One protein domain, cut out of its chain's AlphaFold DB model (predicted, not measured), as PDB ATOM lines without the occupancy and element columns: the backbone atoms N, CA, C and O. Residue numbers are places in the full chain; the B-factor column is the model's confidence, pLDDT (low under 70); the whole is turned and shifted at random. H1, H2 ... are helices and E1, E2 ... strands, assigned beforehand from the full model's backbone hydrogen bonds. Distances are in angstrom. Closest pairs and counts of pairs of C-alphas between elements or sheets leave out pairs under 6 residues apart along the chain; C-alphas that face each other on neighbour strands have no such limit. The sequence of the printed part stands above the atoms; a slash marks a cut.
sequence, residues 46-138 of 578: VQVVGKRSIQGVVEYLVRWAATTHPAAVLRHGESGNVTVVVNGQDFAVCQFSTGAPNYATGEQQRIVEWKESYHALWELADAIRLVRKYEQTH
ATOM      1  N   VAL A  46     -17.302 -16.762 -15.325       97.25
ATOM      2  CA  VAL A  46     -17.508 -16.104 -14.023       97.25
ATOM      3  C   VAL A  46     -16.497 -14.984 -13.819       97.25
ATOM      4  O   VAL A  46     -16.814 -13.924 -13.278       97.25
ATOM      5  N   GLN A  47     -15.252 -15.208 -14.246       97.19
ATOM      6  CA  GLN A  47     -14.162 -14.275 -13.991       97.19
ATOM      7  C   GLN A  47     -13.074 -14.379 -15.059       97.19
ATOM      8  O   GLN A  47     -12.729 -15.465 -15.514       97.19
ATOM      9  N   VAL A  48     -12.484 -13.238 -15.410       97.44
ATOM     10  CA  VAL A  48     -11.198 -13.183 -16.112       97.44
ATOM     11  C   VAL A  48     -10.111 -13.024 -15.054       97.44
ATOM     12  O   VAL A  48     -10.159 -12.084 -14.263       97.44
ATOM     13  N   VAL A  49      -9.177 -13.970 -14.999       97.19
ATOM     14  CA  VAL A  49      -8.141 -14.046 -13.955       97.19
ATOM     15  C   VAL A  49      -6.759 -13.647 -14.472       97.19
ATOM     16  O   VAL A  49      -5.892 -13.260 -13.695       97.19
ATOM     17  N   GLY A  50      -6.546 -13.707 -15.786       95.62
ATOM     18  CA  GLY A  50      -5.246 -13.461 -16.395       95.62
ATOM     19  C   GLY A  50      -5.351 -13.005 -17.842       95.62
ATOM     20  O   GLY A  50      -6.405 -13.096 -18.471       95.62
ATOM     21  N   LYS A  51      -4.225 -12.549 -18.381       94.56
ATOM     22  CA  LYS A  51      -4.069 -12.117 -19.768       94.56
ATOM     23  C   LYS A  51      -2.681 -12.507 -20.260       94.56
ATOM     24  O   LYS A  51      -1.711 -12.430 -19.510       94.56
ATOM     25  N   ARG A  52      -2.581 -12.913 -21.522       93.94
ATOM     26  CA  ARG A  52      -1.317 -13.144 -22.230       93.94
ATOM     27  C   ARG A  52      -1.419 -12.658 -23.673       93.94
ATOM     28  O   ARG A  52      -2.512 -12.410 -24.173       93.94
ATOM     29  N   SER A  53      -0.277 -12.537 -24.340       91.38
ATOM     30  CA  SER A  53      -0.197 -12.240 -25.771       91.38
ATOM     31  C   SER A  53       0.639 -13.310 -26.462       91.38
ATOM     32  O   SER A  53       1.757 -13.590 -26.032       91.38
ATOM     33  N   ILE A  54       0.093 -13.916 -27.514       90.38
ATOM     34  CA  ILE A  54       0.772 -14.909 -28.346       90.38
ATOM     35  C   ILE A  54       0.783 -14.373 -29.771       90.38
ATOM     36  O   ILE A  54      -0.265 -14.233 -30.393       90.38
ATOM     37  N   GLN A  55       1.973 -14.029 -30.274       88.94
ATOM     38  CA  GLN A  55       2.152 -13.426 -31.604       88.94
ATOM     39  C   GLN A  55       1.221 -12.228 -31.864       88.94
ATOM     40  O   GLN A  55       0.627 -12.070 -32.929       88.94
ATOM     41  N   GLY A  56       1.057 -11.384 -30.844       88.31
ATOM     42  CA  GLY A  56       0.200 -10.204 -30.903       88.31
ATOM     43  C   GLY A  56      -1.287 -10.481 -30.682       88.31
ATOM     44  O   GLY A  56      -2.020  -9.519 -30.475       88.31
ATOM     45  N   VAL A  57      -1.747 -11.737 -30.675       92.25
ATOM     46  CA  VAL A  57      -3.127 -12.096 -30.315       92.25
ATOM     47  C   VAL A  57      -3.249 -12.165 -28.796       92.25
ATOM     48  O   VAL A  57      -2.515 -12.892 -28.129       92.25
ATOM     49  N   VAL A  58      -4.180 -11.393 -28.249       92.12
ATOM     50  CA  VAL A  58      -4.461 -11.321 -26.818       92.12
ATOM     51  C   VAL A  58      -5.415 -12.441 -26.430       92.12
ATOM     52  O   VAL A  58      -6.489 -12.606 -27.010       92.12
ATOM     53  N   GLU A  59      -5.028 -13.178 -25.397       95.38
ATOM     54  CA  GLU A  59      -5.839 -14.220 -24.787       95.38
ATOM     55  C   GLU A  59      -6.023 -13.942 -23.301       95.38
ATOM     56  O   GLU A  59      -5.107 -13.491 -22.611       95.38
ATOM     57  N   TYR A  60      -7.204 -14.265 -22.800       96.00
ATOM     58  CA  TYR A  60      -7.601 -14.089 -21.416       96.00
ATOM     59  C   TYR A  60      -7.719 -15.452 -20.750       96.00
ATOM     60  O   TYR A  60      -8.360 -16.352 -21.290       96.00
ATOM     61  N   LEU A  61      -7.093 -15.607 -19.587       97.50
ATOM     62  CA  LEU A  61      -7.307 -16.766 -18.731       97.50
ATOM     63  C   LEU A  61      -8.649 -16.572 -18.035       97.50
ATOM     64  O   LEU A  61      -8.833 -15.586 -17.315       97.50
ATOM     65  N   VAL A  62      -9.583 -17.484 -18.272       97.75
ATOM     66  CA  VAL A  62     -10.941 -17.391 -17.741       97.75
ATOM     67  C   VAL A  62     -11.227 -18.512 -16.757       97.75
ATOM     68  O   VAL A  62     -10.764 -19.642 -16.916       97.75
ATOM     69  N   ARG A  63     -12.027 -18.171 -15.750       97.88
ATOM     70  CA  ARG A  63     -12.650 -19.098 -14.818       97.88
ATOM     71  C   ARG A  63     -14.109 -19.282 -15.204       97.88
ATOM     72  O   ARG A  63     -14.850 -18.307 -15.357       97.88
ATOM     73  N   TRP A  64     -14.500 -20.537 -15.334       97.31
ATOM     74  CA  TRP A  64     -15.829 -20.950 -15.760       97.31
ATOM     75  C   TRP A  64     -16.767 -21.148 -14.574       97.31
ATOM     76  O   TRP A  64     -16.324 -21.469 -13.469       97.31
ATOM     77  N   ALA A  65     -18.064 -20.996 -14.822       97.12
ATOM     78  CA  ALA A  65     -19.100 -21.452 -13.913       97.12
ATOM     79  C   ALA A  65     -19.103 -22.981 -13.865       97.12
ATOM     80  O   ALA A  65     -18.866 -23.642 -14.879       97.12
ATOM     81  N   ALA A  66     -19.385 -23.543 -12.692       97.00
ATOM     82  CA  ALA A  66     -19.618 -24.974 -12.580       97.00
ATOM     83  C   ALA A  66     -20.889 -25.353 -13.351       97.00
ATOM     84  O   ALA A  66     -21.885 -24.629 -13.313       97.00
ATOM     85  N   THR A  67     -20.872 -26.496 -14.027       96.81
ATOM     86  CA  THR A  67     -22.013 -26.978 -14.816       96.81
ATOM     87  C   THR A  67     -22.435 -28.373 -14.390       96.81
ATOM     88  O   THR A  67     -21.686 -29.093 -13.737       96.81
ATOM     89  N   THR A  68     -23.668 -28.761 -14.714       96.31
ATOM     90  CA  THR A  68     -24.207 -30.076 -14.348       96.31
ATOM     91  C   THR A  68     -24.310 -30.954 -15.585       96.31
ATOM     92  O   THR A  68     -24.953 -30.566 -16.558       96.31
ATOM     93  N   HIS A  69     -23.689 -32.132 -15.543       95.50
ATOM     94  CA  HIS A  69     -23.670 -33.074 -16.661       95.50
ATOM     95  C   HIS A  69     -23.894 -34.523 -16.210       95.50
ATOM     96  O   HIS A  69     -23.596 -34.863 -15.060       95.50
ATOM     97  N   PRO A  70     -24.356 -35.410 -17.110       95.50
ATOM     98  CA  PRO A  70     -24.400 -36.843 -16.848       95.50
ATOM     99  C   PRO A  70     -23.041 -37.404 -16.429       95.50
ATOM    100  O   PRO A  70     -22.012 -37.045 -16.993       95.50
ATOM    101  N   ALA A  71     -23.003 -38.350 -15.488       95.19
ATOM    102  CA  ALA A  71     -21.737 -38.980 -15.099       95.19
ATOM    103  C   ALA A  71     -21.012 -39.660 -16.283       95.19
ATOM    104  O   ALA A  71     -19.788 -39.774 -16.257       95.19
ATOM    105  N   ALA A  72     -21.756 -40.072 -17.316       94.12
ATOM    106  CA  ALA A  72     -21.244 -40.755 -18.501       94.12
ATOM    107  C   ALA A  72     -20.384 -39.878 -19.435       94.12
ATOM    108  O   ALA A  72     -19.633 -40.435 -20.238       94.12
ATOM    109  N   VAL A  73     -20.451 -38.540 -19.342       95.50
ATOM    110  CA  VAL A  73     -19.613 -37.656 -20.183       95.50
ATOM    111  C   VAL A  73     -18.182 -37.507 -19.650       95.50
ATOM    112  O   VAL A  73     -17.292 -37.059 -20.372       95.50
ATOM    113  N   LEU A  74     -17.941 -37.870 -18.383       95.44
ATOM    114  CA  LEU A  74     -16.628 -37.757 -17.750       95.44
ATOM    115  C   LEU A  74     -15.718 -38.904 -18.189       95.44
ATOM    116  O   LEU A  74     -15.970 -40.077 -17.908       95.44
ATOM    117  N   ARG A  75     -14.589 -38.564 -18.805       95.75
ATOM    118  CA  ARG A  75     -13.553 -39.509 -19.221       95.75
ATOM    119  C   ARG A  75     -12.400 -39.465 -18.237       95.75
ATOM    120  O   ARG A  75     -11.909 -38.396 -17.894       95.75
ATOM    121  N   HIS A  76     -11.976 -40.636 -17.779       95.62
ATOM    122  CA  HIS A  76     -10.859 -40.770 -16.853       95.62
ATOM    123  C   HIS A  76      -9.628 -41.184 -17.658       95.62
ATOM    124  O   HIS A  76      -9.618 -42.246 -18.280       95.62
ATOM    125  N   GLY A  77      -8.622 -40.316 -17.696       93.50
ATOM    126  CA  GLY A  77      -7.329 -40.614 -18.295       93.50
ATOM    127  C   GLY A  77      -6.483 -41.513 -17.394       93.50
ATOM    128  O   GLY A  77      -6.694 -41.583 -16.183       93.50
ATOM    129  N   GLU A  78      -5.476 -42.161 -17.976       93.44
ATOM    130  CA  GLU A  78      -4.564 -43.072 -17.263       93.44
ATOM    131  C   GLU A  78      -3.811 -42.389 -16.111       93.44
ATOM    132  O   GLU A  78      -3.508 -43.011 -15.098       93.44
ATOM    133  N   SER A  79      -3.559 -41.082 -16.227       92.88
ATOM    134  CA  SER A  79      -2.893 -40.275 -15.203       92.88
ATOM    135  C   SER A  79      -3.828 -39.787 -14.086       92.88
ATOM    136  O   SER A  79      -3.448 -38.906 -13.320       92.88
ATOM    137  N   GLY A  80      -5.074 -40.273 -14.039       94.06
ATOM    138  CA  GLY A  80      -6.101 -39.816 -13.097       94.06
ATOM    139  C   GLY A  80      -6.723 -38.457 -13.438       94.06
ATOM    140  O   GLY A  80      -7.584 -37.980 -12.704       94.06
ATOM    141  N   ASN A  81      -6.326 -37.834 -14.552       95.94
ATOM    142  CA  ASN A  81      -6.953 -36.602 -15.030       95.94
ATOM    143  C   ASN A  81      -8.355 -36.902 -15.563       95.94
ATOM    144  O   ASN A  81      -8.551 -37.894 -16.265       95.94
ATOM    145  N   VAL A  82      -9.307 -36.014 -15.284       97.31
ATOM    146  CA  VAL A  82     -10.672 -36.128 -15.804       97.31
ATOM    147  C   VAL A  82     -10.891 -35.096 -16.901       97.31
ATOM    148  O   VAL A  82     -10.547 -33.922 -16.743       97.31
ATOM    149  N   THR A  83     -11.444 -35.539 -18.026       97.25
ATOM    150  CA  THR A  83     -11.778 -34.681 -19.165       97.25
ATOM    151  C   THR A  83     -13.213 -34.896 -19.626       97.25
ATOM    152  O   THR A  83     -13.831 -35.922 -19.345       97.25
ATOM    153  N   VAL A  84     -13.750 -33.916 -20.345       96.00
ATOM    154  CA  VAL A  84     -15.011 -34.022 -21.086       96.00
ATOM    155  C   VAL A  84     -14.735 -33.652 -22.535       96.00
ATOM    156  O   VAL A  84     -14.046 -32.664 -22.789       96.00
ATOM    157  N   VAL A  85     -15.255 -34.435 -23.479       94.88
ATOM    158  CA  VAL A  85     -15.162 -34.108 -24.909       94.88
ATOM    159  C   VAL A  85     -16.313 -33.176 -25.260       94.88
ATOM    160  O   VAL A  85     -17.474 -33.504 -25.012       94.88
ATOM    161  N   VAL A  86     -15.983 -32.027 -25.838       91.25
ATOM    162  CA  VAL A  86     -16.942 -31.044 -26.337       91.25
ATOM    163  C   VAL A  86     -16.562 -30.707 -27.771       91.25
ATOM    164  O   VAL A  86     -15.478 -30.168 -28.000       91.25
ATOM    165  N   ASN A  87     -17.423 -31.022 -28.739       85.69
ATOM    166  CA  ASN A  87     -17.150 -30.817 -30.169       85.69
ATOM    167  C   ASN A  87     -15.776 -31.351 -30.625       85.69
ATOM    168  O   ASN A  87     -14.998 -30.658 -31.285       85.69
ATOM    169  N   GLY A  88     -15.452 -32.575 -30.219       87.56
ATOM    170  CA  GLY A  88     -14.217 -33.283 -30.537       87.56
ATOM    171  C   GLY A  88     -12.984 -32.785 -29.783       87.56
ATOM    172  O   GLY A  88     -11.892 -33.302 -30.014       87.56
ATOM    173  N   GLN A  89     -13.127 -31.801 -28.891       90.56
ATOM    174  CA  GLN A  89     -12.032 -31.246 -28.105       90.56
ATOM    175  C   GLN A  89     -12.133 -31.672 -26.637       90.56
ATOM    176  O   GLN A  89     -13.190 -31.567 -26.022       90.56
ATOM    177  N   ASP A  90     -11.017 -32.113 -26.057       93.75
ATOM    178  CA  ASP A  90     -10.937 -32.446 -24.635       93.75
ATOM    179  C   ASP A  90     -10.822 -31.181 -23.769       93.75
ATOM    180  O   ASP A  90      -9.918 -30.356 -23.944       93.75
ATOM    181  N   PHE A  91     -11.708 -31.066 -22.782       95.19
ATOM    182  CA  PHE A  91     -11.682 -30.032 -21.751       95.19
ATOM    183  C   PHE A  91     -11.356 -30.647 -20.396       95.19
ATOM    184  O   PHE A  91     -11.966 -31.632 -19.982       95.19
ATOM    185  N   ALA A  92     -10.382 -30.064 -19.700       96.81
ATOM    186  CA  ALA A  92      -9.934 -30.555 -18.404       96.81
ATOM    187  C   ALA A  92     -10.895 -30.151 -17.278       96.81
ATOM    188  O   ALA A  92     -11.276 -28.984 -17.148       96.81
ATOM    189  N   VAL A  93     -11.219 -31.116 -16.422       97.06
ATOM    190  CA  VAL A  93     -12.007 -30.923 -15.204       97.06
ATOM    191  C   VAL A  93     -11.052 -30.690 -14.034       97.06
ATOM    192  O   VAL A  93     -10.098 -31.443 -13.846       97.06
ATOM    193  N   CYS A  94     -11.286 -29.628 -13.264       96.62
ATOM    194  CA  CYS A  94     -10.532 -29.318 -12.049       96.62
ATOM    195  C   CYS A  94     -10.998 -30.208 -10.895       96.62
ATOM    196  O   CYS A  94     -10.201 -30.899 -10.262       96.62
ATOM    197  N   GLN A  95     -12.308 -30.222 -10.667       96.56
ATOM    198  CA  GLN A  95     -12.967 -31.015  -9.642       96.56
ATOM    199  C   GLN A  95     -14.381 -31.359 -10.113       96.56
ATOM    200  O   GLN A  95     -14.952 -30.685 -10.966       96.56
ATOM    201  N   PHE A  96     -14.966 -32.421  -9.573       96.94
ATOM    202  CA  PHE A  96     -16.388 -32.684  -9.741       96.94
ATOM    203  C   PHE A  96     -16.980 -33.251  -8.454       96.94
ATOM    204  O   PHE A  96     -16.283 -33.868  -7.647       96.94
ATOM    205  N   SER A  97     -18.278 -33.052  -8.262       97.56
ATOM    206  CA  SER A  97     -19.030 -33.571  -7.121       97.56
ATOM    207  C   SER A  97     -20.316 -34.267  -7.571       97.56
ATOM    208  O   SER A  97     -20.728 -34.199  -8.734       97.56
ATOM    209  N   THR A  98     -20.925 -35.038  -6.672       97.19
ATOM    210  CA  THR A  98     -22.203 -35.713  -6.933       97.19
ATOM    211  C   THR A  98     -23.332 -34.681  -6.933       97.19
ATOM    212  O   THR A  98     -23.566 -34.039  -5.914       97.19
ATOM    213  N   GLY A  99     -24.028 -34.536  -8.063       95.62
ATOM    214  CA  GLY A  99     -25.234 -33.714  -8.169       95.62
ATOM    215  C   GLY A  99     -26.510 -34.504  -7.868       95.62
ATOM    216  O   GLY A  99     -26.478 -35.727  -7.697       95.62
ATOM    217  N   ALA A 100     -27.652 -33.817  -7.839       95.62
ATOM    218  CA  ALA A 100     -28.952 -34.484  -7.806       95.62
ATOM    219  C   ALA A 100     -29.159 -35.300  -9.100       95.62
ATOM    220  O   ALA A 100     -28.771 -34.836 -10.174       95.62
ATOM    221  N   PRO A 101     -29.745 -36.508  -9.037       96.12
ATOM    222  CA  PRO A 101     -30.058 -37.262 -10.243       96.12
ATOM    223  C   PRO A 101     -31.064 -36.489 -11.103       96.12
ATOM    224  O   PRO A 101     -31.914 -35.758 -10.592       96.12
ATOM    225  N   ASN A 102     -30.992 -36.667 -12.418       95.25
ATOM    226  CA  ASN A 102     -32.002 -36.120 -13.312       95.25
ATOM    227  C   ASN A 102     -33.315 -36.883 -13.086       95.25
ATOM    228  O   ASN A 102     -33.419 -38.053 -13.438       95.25
ATOM    229  N   TYR A 103     -34.323 -36.231 -12.504       94.38
ATOM    230  CA  TYR A 103     -35.591 -36.879 -12.144       94.38
ATOM    231  C   TYR A 103     -36.367 -37.455 -13.338       94.38
ATOM    232  O   TYR A 103     -37.165 -38.367 -13.147       94.38
ATOM    233  N   ALA A 104     -36.142 -36.952 -14.557       95.19
ATOM    234  CA  ALA A 104     -36.812 -37.454 -15.753       95.19
ATOM    235  C   ALA A 104     -36.160 -38.736 -16.296       95.19
ATOM    236  O   ALA A 104     -36.861 -39.622 -16.776       95.19
ATOM    237  N   THR A 105     -34.830 -38.841 -16.226       94.00
ATOM    238  CA  THR A 105     -34.079 -39.981 -16.785       94.00
ATOM    239  C   THR A 105     -33.599 -40.976 -15.727       94.00
ATOM    240  O   THR A 105     -33.186 -42.080 -16.067       94.00
ATOM    241  N   GLY A 106     -33.624 -40.594 -14.447       94.62
ATOM    242  CA  GLY A 106     -32.997 -41.321 -13.341       94.62
ATOM    243  C   GLY A 106     -31.465 -41.279 -13.363       94.62
ATOM    244  O   GLY A 106     -30.821 -41.904 -12.522       94.62
ATOM    245  N   GLU A 107     -30.861 -40.568 -14.318       94.31
ATOM    246  CA  GLU A 107     -29.419 -40.597 -14.536       94.31
ATOM    247  C   GLU A 107     -28.669 -39.743 -13.511       94.31
ATOM    248  O   GLU A 107     -29.005 -38.578 -13.270       94.31
ATOM    249  N   GLN A 108     -27.607 -40.314 -12.940       96.50
ATOM    250  CA  GLN A 108     -26.752 -39.622 -11.986       96.50
ATOM    251  C   GLN A 108     -26.042 -38.438 -12.651       96.50
ATOM    252  O   GLN A 108     -25.269 -38.612 -13.595       96.50
ATOM    253  N   GLN A 109     -26.256 -37.241 -12.108       97.31
ATOM    254  CA  GLN A 109     -25.567 -36.037 -12.558       97.31
ATOM    255  C   GLN A 109     -24.322 -35.758 -11.711       97.31
ATOM    256  O   GLN A 109     -24.205 -36.170 -10.548       97.31
ATOM    257  N   ARG A 110     -23.384 -35.032 -12.308       97.38
ATOM    258  CA  ARG A 110     -22.161 -34.521 -11.701       97.38
ATOM    259  C   ARG A 110     -22.127 -33.014 -11.865       97.38
ATOM    260  O   ARG A 110     -22.414 -32.516 -12.948       97.38
ATOM    261  N   ILE A 111     -21.765 -32.314 -10.796       97.62
ATOM    262  CA  ILE A 111     -21.428 -30.894 -10.865       97.62
ATOM    263  C   ILE A 111     -19.943 -30.832 -11.201       97.62
ATOM    264  O   ILE A 111     -19.127 -31.366 -10.453       97.62
ATOM    265  N   VAL A 112     -19.612 -30.255 -12.347       97.56
ATOM    266  CA  VAL A 112     -18.278 -30.217 -12.939       97.56
ATOM    267  C   VAL A 112     -17.713 -28.812 -12.779       97.56
ATOM    268  O   VAL A 112     -18.280 -27.846 -13.284       97.56
ATOM    269  N   GLU A 113     -16.585 -28.704 -12.084       97.62
ATOM    270  CA  GLU A 113     -15.785 -27.487 -11.993       97.62
ATOM    271  C   GLU A 113     -14.664 -27.551 -13.028       97.62
ATOM    272  O   GLU A 113     -13.786 -28.419 -12.986       97.62
ATOM    273  N   TRP A 114     -14.691 -26.632 -13.985       97.38
ATOM    274  CA  TRP A 114     -13.762 -26.637 -15.110       97.38
ATOM    275  C   TRP A 114     -12.409 -26.047 -14.737       97.38
ATOM    276  O   TRP A 114     -12.313 -25.076 -13.985       97.38
ATOM    277  N   LYS A 115     -11.344 -26.600 -15.322       97.56
ATOM    278  CA  LYS A 115     -10.017 -25.991 -15.231       97.56
ATOM    279  C   LYS A 115     -10.006 -24.657 -15.983       97.56
ATOM    280  O   LYS A 115     -10.571 -24.543 -17.068       97.56
ATOM    281  N   GLU A 116      -9.330 -23.661 -15.416       97.75
ATOM    282  CA  GLU A 116      -9.124 -22.368 -16.074       97.75
ATOM    283  C   GLU A 116      -8.408 -22.548 -17.423       97.75
ATOM    284  O   GLU A 116      -7.498 -23.375 -17.562       97.75
ATOM    285  N   SER A 117      -8.809 -21.771 -18.429       96.69
ATOM    286  CA  SER A 117      -8.284 -21.896 -19.792       96.69
ATOM    287  C   SER A 117      -8.137 -20.545 -20.487       96.69
ATOM    288  O   SER A 117      -8.822 -19.578 -20.160       96.69
ATOM    289  N   TYR A 118      -7.200 -20.461 -21.435       96.25
ATOM    290  CA  TYR A 118      -6.950 -19.241 -22.199       96.25
ATOM    291  C   TYR A 118      -7.843 -19.164 -23.433       96.25
ATOM    292  O   TYR A 118      -7.848 -20.080 -24.257       96.25
ATOM    293  N   HIS A 119      -8.539 -18.041 -23.573       95.06
ATOM    294  CA  HIS A 119      -9.470 -17.780 -24.662       95.06
ATOM    295  C   HIS A 119      -9.216 -16.441 -25.320       95.06
ATOM    296  O   HIS A 119      -8.894 -15.451 -24.663       95.06
ATOM    297  N   ALA A 120      -9.368 -16.416 -26.635       93.69
ATOM    298  CA  ALA A 120      -9.224 -15.186 -27.384       93.69
ATOM    299  C   ALA A 120     -10.472 -14.302 -27.230       93.69
ATOM    300  O   ALA A 120     -11.553 -14.789 -26.898       93.69
ATOM    301  N   LEU A 121     -10.344 -12.997 -27.489       92.25
ATOM    302  CA  LEU A 121     -11.416 -12.036 -27.203       92.25
ATOM    303  C   LEU A 121     -12.747 -12.370 -27.900       92.25
ATOM    304  O   LEU A 121     -13.813 -12.219 -27.306       92.25
ATOM    305  N   TRP A 122     -12.704 -12.856 -29.141       90.69
ATOM    306  CA  TRP A 122     -13.911 -13.222 -29.891       90.69
ATOM    307  C   TRP A 122     -14.622 -14.464 -29.343       90.69
ATOM    308  O   TRP A 122     -15.815 -14.627 -29.572       90.69
ATOM    309  N   GLU A 123     -13.923 -15.326 -28.600       91.44
ATOM    310  CA  GLU A 123     -14.511 -16.495 -27.930       91.44
ATOM    311  C   GLU A 123     -15.252 -16.102 -26.641       91.44
ATOM    312  O   GLU A 123     -15.902 -16.949 -26.029       91.44
ATOM    313  N   LEU A 124     -15.136 -14.833 -26.234       92.25
ATOM    314  CA  LEU A 124     -15.663 -14.251 -25.000       92.25
ATOM    315  C   LEU A 124     -16.700 -13.152 -25.285       92.25
ATOM    316  O   LEU A 124     -16.847 -12.221 -24.494       92.25
ATOM    317  N   ALA A 125     -17.418 -13.244 -26.411       88.00
ATOM    318  CA  ALA A 125     -18.401 -12.240 -26.829       88.00
ATOM    319  C   ALA A 125     -19.455 -11.947 -25.740       88.00
ATOM    320  O   ALA A 125     -19.707 -10.781 -25.433       88.00
ATOM    321  N   ASP A 126     -19.981 -12.988 -25.087       88.12
ATOM    322  CA  ASP A 126     -20.981 -12.866 -24.014       88.12
ATOM    323  C   ASP A 126     -20.368 -12.388 -22.681       88.12
ATOM    324  O   ASP A 126     -21.042 -11.805 -21.834       88.12
ATOM    325  N   ALA A 127     -19.054 -12.561 -22.518       92.19
ATOM    326  CA  ALA A 127     -18.294 -12.199 -21.324       92.19
ATOM    327  C   ALA A 127     -17.520 -10.877 -21.478       92.19
ATOM    328  O   ALA A 127     -16.660 -10.550 -20.654       92.19
ATOM    329  N   ILE A 128     -17.827 -10.073 -22.505       90.31
ATOM    330  CA  ILE A 128     -17.060  -8.860 -22.824       90.31
ATOM    331  C   ILE A 128     -17.048  -7.839 -21.674       90.31
ATOM    332  O   ILE A 128     -16.079  -7.101 -21.490       90.31
ATOM    333  N   ARG A 129     -18.101  -7.825 -20.845       90.62
ATOM    334  CA  ARG A 129     -18.175  -6.986 -19.637       90.62
ATOM    335  C   ARG A 129     -17.127  -7.379 -18.595       90.62
ATOM    336  O   ARG A 129     -16.556  -6.498 -17.958       90.62
ATOM    337  N   LEU A 130     -16.854  -8.674 -18.439       94.38
ATOM    338  CA  LEU A 130     -15.841  -9.177 -17.512       94.38
ATOM    339  C   LEU A 130     -14.433  -8.896 -18.027       94.38
ATOM    340  O   LEU A 130     -13.584  -8.477 -17.245       94.38
ATOM    341  N   VAL A 131     -14.211  -9.031 -19.339       92.88
ATOM    342  CA  VAL A 131     -12.952  -8.615 -19.975       92.88
ATOM    343  C   VAL A 131     -12.701  -7.126 -19.742       92.88
ATOM    344  O   VAL A 131     -11.626  -6.749 -19.287       92.88
ATOM    345  N   ARG A 132     -13.710  -6.273 -19.964       89.94
ATOM    346  CA  ARG A 132     -13.613  -4.834 -19.681       89.94
ATOM    347  C   ARG A 132     -13.271  -4.563 -18.216       89.94
ATOM    348  O   ARG A 132     -12.350  -3.801 -17.944       89.94
ATOM    349  N   LYS A 133     -13.989  -5.189 -17.277       91.06
ATOM    350  CA  LYS A 133     -13.721  -5.042 -15.838       91.06
ATOM    351  C   LYS A 133     -12.282  -5.449 -15.500       91.06
ATOM    352  O   LYS A 133     -11.616  -4.769 -14.720       91.06
ATOM    353  N   TYR A 134     -11.791  -6.530 -16.102       93.38
ATOM    354  CA  TYR A 134     -10.416  -6.983 -15.925       93.38
ATOM    355  C   TYR A 134      -9.408  -5.948 -16.434       93.38
ATOM    356  O   TYR A 134      -8.555  -5.530 -15.661       93.38
ATOM    357  N   GLU A 135      -9.548  -5.461 -17.670       89.31
ATOM    358  CA  GLU A 135      -8.660  -4.430 -18.241       89.31
ATOM    359  C   GLU A 135      -8.659  -3.127 -17.419       89.31
ATOM    360  O   GLU A 135      -7.614  -2.512 -17.235       89.31
ATOM    361  N   GLN A 136      -9.809  -2.724 -16.868       85.56
ATOM    362  CA  GLN A 136      -9.926  -1.529 -16.017       85.56
ATOM    363  C   GLN A 136      -9.183  -1.663 -14.682       85.56
ATOM    364  O   GLN A 136      -8.650  -0.687 -14.163       85.56
ATOM    365  N   THR A 137      -9.173  -2.869 -14.113       89.31
ATOM    366  CA  THR A 137      -8.547  -3.173 -12.812       89.31
ATOM    367  C   THR A 137      -7.094  -3.616 -12.937       89.31
ATOM    368  O   THR A 137      -6.337  -3.526 -11.976       89.31
ATOM    369  N   HIS A 138      -6.696  -4.057 -14.129       88.94
ATOM    370  CA  HIS A 138      -5.346  -4.473 -14.473       88.94
ATOM    371  C   HIS A 138      -4.869  -3.670 -15.683       88.94
ATOM    372  O   HIS A 138      -4.697  -4.253 -16.758       88.94
TER     373      HIS A 138
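What this domain is: This is residues 46 to 138 of the 578 residues of an uncharacterized protein of Dothistroma septosporum (strain NZE10 / CBS 128990) (UniProt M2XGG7). Two small, strongly twisted sheets stand end to end in a long, loose body, joined by two strand paths that run from one sheet to the other, E2 on into E3 and E7 on into E8. One lobe is the sheet E3 E7 E6 E5 E4, curled like part of a barrel; the other is the sheet E1 E2 E8, with helix H2 across one face and short H1 grazing it. The printed part has 93 residues, with eight named strands and then two named helices, in the order E1 to E8, H1, H2; both sheets are antiparallel, and the class is mixed, helices and strands. The whole is loose, with a radius of gyration of the C-alphas of 15.7 A, and elongated, spanning 46 by 29 by 20 A.

How they stand to each other: E1, residues 46 to 54, and E2, residues 57 to 64, form an antiparallel hairpin, with N 49 and O 61 2.8 A apart. E2 runs on at 70 degrees into E3, residues 67 to 70. E4, residues 74 to 76, E5, residues 82 to 86, E6, residues 89 to 98, and E7, residues 109 to 114, form a meander, each strand the antiparallel neighbour of the one before. Within hydrogen-bond range are N 75 and O 83, 2.8 A, between E4 and E5; N 91 and O 84, 2.8 A, between E5 and E6; and N 97 and O 111, 2.9 A, between E6 and E7. E6 bends by 75 degrees at residue 94; its pairing is staggered, residues 89 to 92 with E5 and 93 to 98 with E7. E3 is the antiparallel neighbour of E7, with N 69 and O 110 2.9 A apart. E7 runs on at 67 degrees into E8, residues 117 to 120, the antiparallel neighbour of E2, with N 119 and O 60 2.8 A apart. The closest C-alphas of E2 and E7, those of Trp 64 and Trp 114, are 6.1 A apart. H1, residues 121 to 124, only grazes the sheet E1 E2 E8. H2, residues 128 to 137, is on that sheet, two layers, a helix on one face of a sheet; its height over the sheet is 8.8 A. It lies over E1 and runs across the strands, at 75 degrees to E1 on the local plane; their closest C-alphas, Val 48 and Val 131, are 6.2 A apart. In H2 every O i to N i+4 pair is within hydrogen-bond range; H1 is too short for one.

Where its parts are: E1 begins at C-alpha 46, (-17.508, -16.104, -14.023), and is 23.3 A long; E2 is 21.3 A, E6 23.9 A, E7 15.3 A and H2 14.3 A. E1 bends by 56 degrees at residue 49. H2 ends at C-alpha 137, (-8.547, -3.173, -12.812).

The domain as a whole: The two C-alphas farthest apart, those of Gly 56 and Gly 106, are 48.8 A apart. The printed part has no cut and no long link; E6 to E7, with 10 residues between them, is short but not tight. The mean pLDDT of the printed part is 94.3, and no printed residue is under 70.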